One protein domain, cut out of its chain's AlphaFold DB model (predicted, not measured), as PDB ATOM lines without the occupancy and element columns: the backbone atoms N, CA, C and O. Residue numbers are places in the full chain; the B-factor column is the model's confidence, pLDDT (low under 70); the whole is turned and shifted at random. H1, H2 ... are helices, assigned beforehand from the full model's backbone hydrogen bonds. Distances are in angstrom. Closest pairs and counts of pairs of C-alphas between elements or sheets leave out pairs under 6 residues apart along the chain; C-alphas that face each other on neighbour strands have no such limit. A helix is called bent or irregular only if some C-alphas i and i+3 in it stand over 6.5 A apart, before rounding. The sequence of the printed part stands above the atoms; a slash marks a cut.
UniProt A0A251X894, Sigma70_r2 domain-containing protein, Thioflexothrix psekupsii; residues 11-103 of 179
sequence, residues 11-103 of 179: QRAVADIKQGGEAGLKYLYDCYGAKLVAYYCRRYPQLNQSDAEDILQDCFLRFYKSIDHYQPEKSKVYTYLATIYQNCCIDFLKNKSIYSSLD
ATOM      1  N   GLN A  11      24.554  77.700  20.697       94.56
ATOM      2  CA  GLN A  11      23.545  78.261  19.791       94.56
ATOM      3  C   GLN A  11      23.174  79.691  20.181       94.56
ATOM      4  O   GLN A  11      23.073  80.568  19.324       94.56
ATOM      5  N   ARG A  12      22.993  79.935  21.481       95.69
ATOM      6  CA  ARG A  12      22.661  81.254  22.015       95.69
ATOM      7  C   ARG A  12      23.828  82.222  21.870       95.69
ATOM      8  O   ARG A  12      23.602  83.371  21.512       95.69
ATOM      9  N   ALA A  13      25.051  81.749  22.094       96.44
ATOM     10  CA  ALA A  13      26.258  82.532  21.873       96.44
ATOM     11  C   ALA A  13      26.385  82.964  20.411       96.44
ATOM     12  O   ALA A  13      26.567  84.142  20.140       96.44
ATOM     13  N   VAL A  14      26.191  82.048  19.459       96.19
ATOM     14  CA  VAL A  14      26.192  82.391  18.028       96.19
ATOM     15  C   VAL A  14      25.092  83.401  17.688       96.19
ATOM     16  O   VAL A  14      25.344  84.335  16.933       96.19
ATOM     17  N   ALA A  15      23.883  83.234  18.231       95.69
ATOM     18  CA  ALA A  15      22.777  84.157  17.983       95.69
ATOM     19  C   ALA A  15      23.056  85.573  18.515       95.69
ATOM     20  O   ALA A  15      22.743  86.541  17.827       95.69
ATOM     21  N   ASP A  16      23.662  85.683  19.700       96.19
ATOM     22  CA  ASP A  16      24.108  86.952  20.289       96.19
ATOM     23  C   ASP A  16      25.166  87.628  19.407       96.19
ATOM     24  O   ASP A  16      25.011  88.783  19.017       96.19
ATOM     25  N   ILE A  17      26.182  86.873  18.982       96.12
ATOM     26  CA  ILE A  17      27.279  87.390  18.157       96.12
ATOM     27  C   ILE A  17      26.778  87.881  16.791       96.12
ATOM     28  O   ILE A  17      27.189  88.946  16.339       96.12
ATOM     29  N   LYS A  18      25.836  87.167  16.155       94.69
ATOM     30  CA  LYS A  18      25.197  87.613  14.896       94.69
ATOM     31  C   LYS A  18      24.421  88.927  15.041       94.69
ATOM     32  O   LYS A  18      24.155  89.593  14.048       94.69
ATOM     33  N   GLN A  19      24.039  89.302  16.258       95.12
ATOM     34  CA  GLN A  19      23.380  90.577  16.557       95.12
ATOM     35  C   GLN A  19      24.375  91.663  17.003       95.12
ATOM     36  O   GLN A  19      23.954  92.747  17.398       95.12
ATOM     37  N   GLY A  20      25.682  91.387  16.941       90.38
ATOM     38  CA  GLY A  20      26.738  92.282  17.417       90.38
ATOM     39  C   GLY A  20      26.964  92.226  18.931       90.38
ATOM     40  O   GLY A  20      27.608  93.116  19.481       90.38
ATOM     41  N   GLY A  21      26.425  91.216  19.616       90.56
ATOM     42  CA  GLY A  21      26.615  91.013  21.048       90.56
ATOM     43  C   GLY A  21      28.005  90.465  21.389       90.56
ATOM     44  O   GLY A  21      28.532  89.566  20.731       90.56
ATOM     45  N   GLU A  22      28.609  91.009  22.446       92.00
ATOM     46  CA  GLU A  22      29.934  90.598  22.934       92.00
ATOM     47  C   GLU A  22      29.866  89.457  23.963       92.00
ATOM     48  O   GLU A  22      30.850  88.748  24.197       92.00
ATOM     49  N   ALA A  23      28.705  89.249  24.590       94.75
ATOM     50  CA  ALA A  23      28.547  88.299  25.686       94.75
ATOM     51  C   ALA A  23      28.674  86.844  25.208       94.75
ATOM     52  O   ALA A  23      29.317  86.024  25.869       94.75
ATOM     53  N   GLY A  24      28.137  86.540  24.025       95.12
ATOM     54  CA  GLY A  24      28.307  85.253  23.365       95.12
ATOM     55  C   GLY A  24      29.763  84.987  22.992       95.12
ATOM     56  O   GLY A  24      30.245  83.868  23.172       95.12
ATOM     57  N   LEU A  25      30.493  86.012  22.536       94.75
ATOM     58  CA  LEU A  25      31.910  85.884  22.191       94.75
ATOM     59  C   LEU A  25      32.738  85.533  23.433       94.75
ATOM     60  O   LEU A  25      33.525  84.587  23.403       94.75
ATOM     61  N   LYS A  26      32.492  86.242  24.544       95.56
ATOM     62  CA  LYS A  26      33.122  85.973  25.839       95.56
ATOM     63  C   LYS A  26      32.832  84.557  26.335       95.56
ATOM     64  O   LYS A  26      33.757  83.849  26.715       95.56
ATOM     65  N   TYR A  27      31.575  84.119  26.270       96.44
ATOM     66  CA  TYR A  27      31.203  82.755  26.649       96.44
ATOM     67  C   TYR A  27      31.996  81.700  25.856       96.44
ATOM     68  O   TYR A  27      32.557  80.772  26.439       96.44
ATOM     69  N   LEU A  28      32.091  81.849  24.530       96.25
ATOM     70  CA  LEU A  28      32.847  80.913  23.690       96.25
ATOM     71  C   LEU A  28      34.352  80.955  23.987       96.25
ATOM     72  O   LEU A  28      35.002  79.907  23.972       96.25
ATOM     73  N   TYR A  29      34.896  82.139  24.279       95.69
ATOM     74  CA  TYR A  29      36.285  82.307  24.704       95.69
ATOM     75  C   TYR A  29      36.568  81.528  25.989       95.69
ATOM     76  O   TYR A  29      37.478  80.698  26.013       95.69
ATOM     77  N   ASP A  30      35.735  81.699  27.014       94.19
ATOM     78  CA  ASP A  30      35.891  81.021  28.303       94.19
ATOM     79  C   ASP A  30      35.737  79.489  28.168       94.19
ATOM     80  O   ASP A  30      36.445  78.717  28.818       94.19
ATOM     81  N   CYS A  31      34.851  79.013  27.283       91.62
ATOM     82  CA  CYS A  31      34.633  77.580  27.059       91.62
ATOM     83  C   CYS A  31      35.737  76.883  26.248       91.62
ATOM     84  O   CYS A  31      36.017  75.692  26.481       91.62
ATOM     85  N   TYR A  32      36.312  77.575  25.258       92.56
ATOM     86  CA  TYR A  32      37.134  76.953  24.214       92.56
ATOM     87  C   TYR A  32      38.563  77.483  24.123       92.56
ATOM     88  O   TYR A  32      39.432  76.731  23.683       92.56
ATOM     89  N   GLY A  33      38.840  78.702  24.584       90.94
ATOM     90  CA  GLY A  33      40.137  79.361  24.423       90.94
ATOM     91  C   GLY A  33      41.304  78.542  24.969       90.94
ATOM     92  O   GLY A  33      42.200  78.153  24.221       90.94
ATOM     93  N   ALA A  34      41.236  78.167  26.250       89.62
ATOM     94  CA  ALA A  34      42.286  77.372  26.892       89.62
ATOM     95  C   ALA A  34      42.491  75.997  26.226       89.62
ATOM     96  O   ALA A  34      43.615  75.504  26.137       89.62
ATOM     97  N   LYS A  35      41.412  75.375  25.726       87.56
ATOM     98  CA  LYS A  35      41.476  74.071  25.044       87.56
ATOM     99  C   LYS A  35      42.158  74.184  23.683       87.56
ATOM    100  O   LYS A  35      42.974  73.324  23.355       87.56
ATOM    101  N   LEU A  36      41.839  75.228  22.917       87.19
ATOM    102  CA  LEU A  36      42.459  75.500  21.620       87.19
ATOM    103  C   LEU A  36      43.955  75.767  21.783       87.19
ATOM    104  O   LEU A  36      44.760  75.084  21.152       87.19
ATOM    105  N   VAL A  37      44.329  76.669  22.694       88.94
ATOM    106  CA  VAL A  37      45.735  76.987  22.980       88.94
ATOM    107  C   VAL A  37      46.502  75.730  23.391       88.94
ATOM    108  O   VAL A  37      47.487  75.370  22.748       88.94
ATOM    109  N   ALA A  38      46.006  74.985  24.383       80.31
ATOM    110  CA  ALA A  38      46.684  73.782  24.863       80.31
ATOM    111  C   ALA A  38      46.850  72.707  23.773       80.31
ATOM    112  O   ALA A  38      47.887  72.043  23.714       80.31
ATOM    113  N   TYR A  39      45.843  72.516  22.916       79.31
ATOM    114  CA  TYR A  39      45.910  71.549  21.820       79.31
ATOM    115  C   TYR A  39      46.941  71.960  20.762       79.31
ATOM    116  O   TYR A  39      47.773  71.149  20.349       79.31
ATOM    117  N   TYR A  40      46.927  73.223  20.342       79.75
ATOM    118  CA  TYR A  40      47.757  73.677  19.232       79.75
ATOM    119  C   TYR A  40      49.194  74.026  19.626       79.75
ATOM    120  O   TYR A  40      50.074  73.819  18.800       79.75
ATOM    121  N   CYS A  41      49.480  74.411  20.874       77.69
ATOM    122  CA  CYS A  41      50.861  74.455  21.380       77.69
ATOM    123  C   CYS A  41      51.520  73.066  21.365       77.69
ATOM    124  O   CYS A  41      52.714  72.942  21.108       77.69
ATOM    125  N   ARG A  42      50.749  71.994  21.604       73.88
ATOM    126  CA  ARG A  42      51.257  70.615  21.486       73.88
ATOM    127  C   ARG A  42      51.468  70.208  20.031       73.88
ATOM    128  O   ARG A  42      52.434  69.516  19.727       73.88
ATOM    129  N   ARG A  43      50.562  70.622  19.139       76.25
ATOM    130  CA  ARG A  43      50.635  70.304  17.705       76.25
ATOM    131  C   ARG A  43      51.717  71.098  16.967       76.25
ATOM    132  O   ARG A  43      52.305  70.569  16.028       76.25
ATOM    133  N   TYR A  44      51.984  72.328  17.394       79.31
ATOM    134  CA  TYR A  44      52.977  73.232  16.817       79.31
ATOM    135  C   TYR A  44      53.988  73.654  17.892       79.31
ATOM    136  O   TYR A  44      53.842  74.722  18.484       79.31
ATOM    137  N   PRO A  45      55.041  72.854  18.143       74.62
ATOM    138  CA  PRO A  45      56.028  73.135  19.192       74.62
ATOM    139  C   PRO A  45      56.790  74.458  19.016       74.62
ATOM    140  O   PRO A  45      57.476  74.905  19.929       74.62
ATOM    141  N   GLN A  46      56.710  75.071  17.830       77.88
ATOM    142  CA  GLN A  46      57.315  76.365  17.505       77.88
ATOM    143  C   GLN A  46      56.496  77.555  18.039       77.88
ATOM    144  O   GLN A  46      56.993  78.688  18.043       77.88
ATOM    145  N   LEU A  47      55.250  77.308  18.459       81.19
ATOM    146  CA  LEU A  47      54.397  78.273  19.141       81.19
ATOM    147  C   LEU A  47      54.647  78.177  20.640       81.19
ATOM    148  O   LEU A  47      54.359  77.159  21.272       81.19
ATOM    149  N   ASN A  48      55.163  79.257  21.217       84.00
ATOM    150  CA  ASN A  48      55.149  79.392  22.666       84.00
ATOM    151  C   ASN A  48      53.723  79.762  23.141       84.00
ATOM    152  O   ASN A  48      52.832  80.042  22.337       84.00
ATOM    153  N   GLN A  49      53.504  79.749  24.456       83.62
ATOM    154  CA  GLN A  49      52.201  80.059  25.052       83.62
ATOM    155  C   GLN A  49      51.707  81.475  24.698       83.62
ATOM    156  O   GLN A  49      50.531  81.643  24.400       83.62
ATOM    157  N   SER A  50      52.603  82.467  24.690       88.38
ATOM    158  CA  SER A  50      52.270  83.859  24.359       88.38
ATOM    159  C   SER A  50      51.827  83.996  22.903       88.38
ATOM    160  O   SER A  50      50.780  84.573  22.638       88.38
ATOM    161  N   ASP A  51      52.572  83.393  21.969       90.12
ATOM    162  CA  ASP A  51      52.233  83.373  20.543       90.12
ATOM    163  C   ASP A  51      50.827  82.781  20.343       90.12
ATOM    164  O   ASP A  51      50.017  83.301  19.581       90.12
ATOM    165  N   ALA A  52      50.518  81.686  21.042       88.62
ATOM    166  CA  ALA A  52      49.221  81.028  20.948       88.62
ATOM    167  C   ALA A  52      48.072  81.879  21.514       88.62
ATOM    168  O   ALA A  52      46.978  81.879  20.952       88.62
ATOM    169  N   GLU A  53      48.304  82.626  22.591       91.06
ATOM    170  CA  GLU A  53      47.317  83.558  23.145       91.06
ATOM    171  C   GLU A  53      47.048  84.743  22.206       91.06
ATOM    172  O   GLU A  53      45.889  85.130  22.035       91.06
ATOM    173  N   ASP A  54      48.072  85.260  21.525       92.94
ATOM    174  CA  ASP A  54      47.915  86.309  20.509       92.94
ATOM    175  C   ASP A  54      47.158  85.790  19.276       92.94
ATOM    176  O   ASP A  54      46.219  86.423  18.786       92.94
ATOM    177  N   ILE A  55      47.493  84.581  18.814       94.56
ATOM    178  CA  ILE A  55      46.770  83.898  17.731       94.56
ATOM    179  C   ILE A  55      45.303  83.664  18.113       94.56
ATOM    180  O   ILE A  55      44.416  83.780  17.264       94.56
ATOM    181  N   LEU A  56      45.021  83.351  19.382       95.56
ATOM    182  CA  LEU A  56      43.656  83.173  19.872       95.56
ATOM    183  C   LEU A  56      42.833  84.445  19.717       95.56
ATOM    184  O   LEU A  56      41.681  84.370  19.291       95.56
ATOM    185  N   GLN A  57      43.416  85.604  20.011       93.81
ATOM    186  CA  GLN A  57      42.734  86.882  19.829       93.81
ATOM    187  C   GLN A  57      42.382  87.116  18.354       93.81
ATOM    188  O   GLN A  57      41.223  87.410  18.046       93.81
ATOM    189  N   ASP A  58      43.325  86.898  17.428       94.50
ATOM    190  CA  ASP A  58      43.057  87.025  15.986       94.50
ATOM    191  C   ASP A  58      42.001  86.015  15.507       94.50
ATOM    192  O   ASP A  58      41.082  86.361  14.763       94.50
ATOM    193  N   CYS A  59      42.048  84.779  16.009       95.19
ATOM    194  CA  CYS A  59      41.044  83.761  15.721       95.19
ATOM    195  C   CYS A  59      39.631  84.223  16.100       95.19
ATOM    196  O   CYS A  59      38.706  84.079  15.299       95.19
ATOM    197  N   PHE A  60      39.441  84.783  17.297       95.19
ATOM    198  CA  PHE A  60      38.127  85.259  17.735       95.19
ATOM    199  C   PHE A  60      37.653  86.485  16.941       95.19
ATOM    200  O   PHE A  60      36.460  86.585  16.648       95.19
ATOM    201  N   LEU A  61      38.564  87.359  16.503       94.19
ATOM    202  CA  LEU A  61      38.241  88.457  15.586       94.19
ATOM    203  C   LEU A  61      37.796  87.943  14.210       94.19
ATOM    204  O   LEU A  61      36.809  88.432  13.653       94.19
ATOM    205  N   ARG A  62      38.492  86.948  13.649       93.81
ATOM    206  CA  ARG A  62      38.107  86.325  12.373       93.81
ATOM    207  C   ARG A  62      36.788  85.571  12.489       93.81
ATOM    208  O   ARG A  62      35.950  85.704  11.604       93.81
ATOM    209  N   PHE A  63      36.580  84.852  13.589       94.38
ATOM    210  CA  PHE A  63      35.320  84.174  13.886       94.38
ATOM    211  C   PHE A  63      34.157  85.162  13.987       94.38
ATOM    212  O   PHE A  63      33.123  84.929  13.371       94.38
ATOM    213  N   TYR A  64      34.335  86.291  14.682       94.31
ATOM    214  CA  TYR A  64      33.331  87.355  14.737       94.31
ATOM    215  C   TYR A  64      32.979  87.871  13.334       94.31
ATOM    216  O   TYR A  64      31.809  87.966  12.984       94.31
ATOM    217  N   LYS A  65      33.985  88.126  12.486       91.06
ATOM    218  CA  LYS A  65      33.777  88.595  11.103       91.06
ATOM    219  C   LYS A  65      33.140  87.546  10.187       91.06
ATOM    220  O   LYS A  65      32.500  87.909   9.205       91.06
ATOM    221  N   SER A  66      33.341  86.258  10.458       90.88
ATOM    222  CA  SER A  66      32.835  85.166   9.621       90.88
ATOM    223  C   SER A  66      31.524  84.561  10.127       90.88
ATOM    224  O   SER A  66      30.941  83.723   9.437       90.88
ATOM    225  N   ILE A  67      31.041  84.981  11.302       93.25
ATOM    226  CA  ILE A  67      29.923  84.352  12.012       93.25
ATOM    227  C   ILE A  67      28.636  84.292  11.187       93.25
ATOM    228  O   ILE A  67      27.896  83.312  11.278       93.25
ATOM    229  N   ASP A  68      28.383  85.283  10.332       90.81
ATOM    230  CA  ASP A  68      27.190  85.332   9.480       90.81
ATOM    231  C   ASP A  68      27.123  84.148   8.511       90.81
ATOM    232  O   ASP A  68      26.039  83.636   8.226       90.81
ATOM    233  N   HIS A  69      28.287  83.640   8.099       89.31
ATOM    234  CA  HIS A  69      28.435  82.493   7.205       89.31
ATOM    235  C   HIS A  69      28.415  81.147   7.944       89.31
ATOM    236  O   HIS A  69      28.376  80.095   7.303       89.31
ATOM    237  N   TYR A  70      28.450  81.145   9.282       90.25
ATOM    238  CA  TYR A  70      28.408  79.912  10.061       90.25
ATOM    239  C   TYR A  70      27.042  79.223   9.942       90.25
ATOM    240  O   TYR A  70      25.986  79.826  10.178       90.25
ATOM    241  N   GLN A  71      27.110  77.931   9.618       88.38
ATOM    242  CA  GLN A  71      25.987  77.030   9.373       88.38
ATOM    243  C   GLN A  71      26.037  75.856  10.370       88.38
ATOM    244  O   GLN A  71      26.889  74.969  10.221       88.38
ATOM    245  N   PRO A  72      25.171  75.839  11.406       88.81
ATOM    246  CA  PRO A  72      25.205  74.828  12.468       88.81
ATOM    247  C   PRO A  72      24.923  73.400  11.976       88.81
ATOM    248  O   PRO A  72      25.323  72.436  12.624       88.81
ATOM    249  N   GLU A  73      24.264  73.248  10.830       90.06
ATOM    250  CA  GLU A  73      24.013  71.969  10.168       90.06
ATOM    251  C   GLU A  73      25.269  71.359   9.524       90.06
ATOM    252  O   GLU A  73      25.338  70.143   9.357       90.06
ATOM    253  N   LYS A  74      26.277  72.181   9.189       83.06
ATOM    254  CA  LYS A  74      27.522  71.726   8.546       83.06
ATOM    255  C   LYS A  74      28.650  71.448   9.531       83.06
ATOM    256  O   LYS A  74      29.515  70.623   9.254       83.06
ATOM    257  N   SER A  75      28.685  72.149  10.662       86.44
ATOM    258  CA  SER A  75      29.757  72.001  11.650       86.44
ATOM    259  C   SER A  75      29.315  72.473  13.030       86.44
ATOM    260  O   SER A  75      28.512  73.394  13.138       86.44
ATOM    261  N   LYS A  76      29.868  71.869  14.088       92.50
ATOM    262  CA  LYS A  76      29.720  72.378  15.461       92.50
ATOM    263  C   LYS A  76      30.552  73.652  15.643       92.50
ATOM    264  O   LYS A  76      31.604  73.778  15.016       92.50
ATOM    265  N   VAL A  77      30.152  74.529  16.570       92.56
ATOM    266  CA  VAL A  77      30.847  75.805  16.847       92.56
ATOM    267  C   VAL A  77      32.319  75.576  17.172       92.56
ATOM    268  O   VAL A  77      33.179  76.200  16.559       92.56
ATOM    269  N   TYR A  78      32.616  74.622  18.061       89.81
ATOM    270  CA  TYR A  78      33.997  74.262  18.389       89.81
ATOM    271  C   TYR A  78      34.811  73.861  17.151       89.81
ATOM    272  O   TYR A  78      35.942  74.301  16.995       89.81
ATOM    273  N   THR A  79      34.242  73.047  16.255       85.31
ATOM    274  CA  THR A  79      34.929  72.594  15.037       85.31
ATOM    275  C   THR A  79      35.211  73.763  14.101       85.31
ATOM    276  O   THR A  79      36.323  73.884  13.601       85.31
ATOM    277  N   TYR A  80      34.234  74.647  13.903       90.62
ATOM    278  CA  TYR A  80      34.402  75.832  13.067       90.62
ATOM    279  C   TYR A  80      35.465  76.786  13.633       90.62
ATOM    280  O   TYR A  80      36.363  77.216  12.910       90.62
ATOM    281  N   LEU A  81      35.423  77.041  14.943       90.50
ATOM    282  CA  LEU A  81      36.412  77.854  15.648       90.50
ATOM    283  C   LEU A  81      37.815  77.225  15.582       90.50
ATOM    284  O   LEU A  81      38.789  77.925  15.332       90.50
ATOM    285  N   ALA A  82      37.922  75.903  15.737       84.69
ATOM    286  CA  ALA A  82      39.189  75.181  15.640       84.69
ATOM    287  C   ALA A  82      39.808  75.255  14.237       84.69
ATOM    288  O   ALA A  82      41.029  75.355  14.140       84.69
ATOM    289  N   THR A  83      38.995  75.243  13.173       87.19
ATOM    290  CA  THR A  83      39.464  75.449  11.793       87.19
ATOM    291  C   THR A  83      40.030  76.854  11.604       87.19
ATOM    292  O   THR A  83      41.112  77.015  11.042       87.19
ATOM    293  N   ILE A  84      39.334  77.881  12.103       92.19
ATOM    294  CA  ILE A  84      39.826  79.265  12.036       92.19
ATOM    295  C   ILE A  84      41.132  79.392  12.817       92.19
ATOM    296  O   ILE A  84      42.105  79.924  12.290       92.19
ATOM    297  N   TYR A  85      41.180  78.852  14.036       91.69
ATOM    298  CA  TYR A  85      42.370  78.895  14.878       91.69
ATOM    299  C   TYR A  85      43.561  78.196  14.215       91.69
ATOM    300  O   TYR A  85      44.660  78.739  14.200       91.69
ATOM    301  N   GLN A  86      43.340  77.030  13.598       87.25
ATOM    302  CA  GLN A  86      44.371  76.328  12.835       87.25
ATOM    303  C   GLN A  86      44.935  77.197  11.712       87.25
ATOM    304  O   GLN A  86      46.153  77.286  11.566       87.25
ATOM    305  N   ASN A  87      44.064  77.852  10.943       83.69
ATOM    306  CA  ASN A  87      44.486  78.752   9.876       83.69
ATOM    307  C   ASN A  87      45.282  79.935  10.437       83.69
ATOM    308  O   ASN A  87      46.320  80.270   9.884       83.69
ATOM    309  N   CYS A  88      44.873  80.500  11.577       91.25
ATOM    310  CA  CYS A  88      45.625  81.568  12.238       91.25
ATOM    311  C   CYS A  88      47.002  81.085  12.727       91.25
ATOM    312  O   CYS A  88      47.990  81.790  12.548       91.25
ATOM    313  N   CYS A  89      47.105  79.871  13.285       84.44
ATOM    314  CA  CYS A  89      48.393  79.267  13.635       84.44
ATOM    315  C   CYS A  89      49.283  79.080  12.409       84.44
ATOM    316  O   CYS A  89      50.470  79.384  12.468       84.44
ATOM    317  N   ILE A  90      48.724  78.579  11.307       81.75
ATOM    318  CA  ILE A  90      49.457  78.392  10.055       81.75
ATOM    319  C   ILE A  90      49.933  79.742   9.521       81.75
ATOM    320  O   ILE A  90      51.105  79.861   9.186       81.75
ATOM    321  N   ASP A  91      49.075  80.760   9.486       81.81
ATOM    322  CA  ASP A  91      49.426  82.114   9.046       81.81
ATOM    323  C   ASP A  91      50.514  82.726   9.931       81.81
ATOM    324  O   ASP A  91      51.483  83.292   9.430       81.81
ATOM    325  N   PHE A  92      50.406  82.574  11.252       87.38
ATOM    326  CA  PHE A  92      51.427  83.044  12.180       87.38
ATOM    327  C   PHE A  92      52.753  82.317  11.978       87.38
ATOM    328  O   PHE A  92      53.797  82.957  11.943       87.38
ATOM    329  N   LEU A  93      52.739  80.993  11.818       79.81
ATOM    330  CA  LEU A  93      53.950  80.212  11.569       79.81
ATOM    331  C   LEU A  93      54.560  80.533  10.206       79.81
ATOM    332  O   LEU A  93      55.780  80.614  10.116       79.81
ATOM    333  N   LYS A  94      53.737  80.779   9.180       71.12
ATOM    334  CA  LYS A  94      54.184  81.310   7.889       71.12
ATOM    335  C   LYS A  94      54.859  82.656   8.089       71.12
ATOM    336  O   LYS A  94      55.993  82.798   7.677       71.12
ATOM    337  N   ASN A  95      54.239  83.592   8.800       74.44
ATOM    338  CA  ASN A  95      54.811  84.916   9.046       74.44
ATOM    339  C   ASN A  95      56.086  84.854   9.892       74.44
ATOM    340  O   ASN A  95      57.067  85.508   9.567       74.44
ATOM    341  N   LYS A  96      56.117  84.041  10.949       70.31
ATOM    342  CA  LYS A  96      57.296  83.824  11.798       70.31
ATOM    343  C   LYS A  96      58.423  83.155  11.015       70.31
ATOM    344  O   LYS A  96      59.578  83.540  11.174       70.31
ATOM    345  N   SER A  97      58.079  82.211  10.137       55.97
ATOM    346  CA  SER A  97      59.004  81.653   9.155       55.97
ATOM    347  C   SER A  97      59.488  82.745   8.215       55.97
ATOM    348  O   SER A  97      60.687  82.903   8.128       55.97
ATOM    349  N   ILE A  98      58.615  83.556   7.614       49.97
ATOM    350  CA  ILE A  98      58.955  84.671   6.714       49.97
ATOM    351  C   ILE A  98      59.883  85.676   7.401       49.97
ATOM    352  O   ILE A  98      60.856  86.091   6.793       49.97
ATOM    353  N   TYR A  99      59.668  86.025   8.671       50.34
ATOM    354  CA  TYR A  99      60.604  86.869   9.424       50.34
ATOM    355  C   TYR A  99      61.950  86.175   9.673       50.34
ATOM    356  O   TYR A  99      62.980  86.839   9.627       50.34
ATOM    357  N   SER A 100      61.967  84.855   9.890       49.28
ATOM    358  CA  SER A 100      63.214  84.074   9.960       49.28
ATOM    359  C   SER A 100      63.875  83.846   8.589       49.28
ATOM    360  O   SER A 100      65.083  83.667   8.506       49.28
ATOM    361  N   SER A 101      63.082  83.881   7.516       37.56
ATOM    362  CA  SER A 101      63.447  83.677   6.111       37.56
ATOM    363  C   SER A 101      63.695  85.004   5.387       37.56
ATOM    364  O   SER A 101      64.160  85.008   4.257       37.56
ATOM    365  N   LEU A 102      63.468  86.158   6.022       41.50
ATOM    366  CA  LEU A 102      63.940  87.449   5.515       41.50
ATOM    367  C   LEU A 102      65.482  87.507   5.526       41.50
ATOM    368  O   LEU A 102      66.065  88.279   4.771       41.50
ATOM    369  N   ASP A 103      66.127  86.635   6.311       47.56
ATOM    370  CA  ASP A 103      67.563  86.316   6.253       47.56
ATOM    371  C   ASP A 103      67.928  85.289   5.147       47.56
ATOM    372  O   ASP A 103      69.104  84.989   4.942       47.56
TER     373      ASP A 103
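What this domain is: This is residues 11 to 103 of the 179 residues of the protein "Sigma70_r2 domain-containing protein" of Thioflexothrix psekupsii (UniProt A0A251X894). What shape is it? H3 and H4 cross, bent H2 packs on both, H1 caps one end, and residues 97 to 103 stick out. How large? The 93 printed residues, all helix in class with four named helices, are compact, with radius of gyration of the C-alphas 14.0 A and spans of 46 by 23 by 22 A.

How they stand to each other: Is each helix straight? H2, residues 23 to 43, is one helix by its hydrogen bonds but bent, with 7.7 A between C-alphas 31 and 34. H3, residues 49 to 69, is irregular, with 7.5 A between C-alphas 65 and 68. What does H3 touch? It touches H4, residues 77 to 101, at a steep tilt of 52 degrees; C-alphas 59 and 85, the closest, are 5.1 A apart. In H4 every O i to N i+4 pair is within hydrogen-bond range, in H3 15 of 17.

Where its parts are: Where does H1 begin? H1, residues 11 to 18, begins at (23.545, 78.261, 19.791). Where does H4 end? C-alpha 101 is at (63.447, 83.677, 6.111).

The domain as a whole: Any cut? The printed part has no cut. Where is pLDDT low? Residues 97 to 103 are under 70.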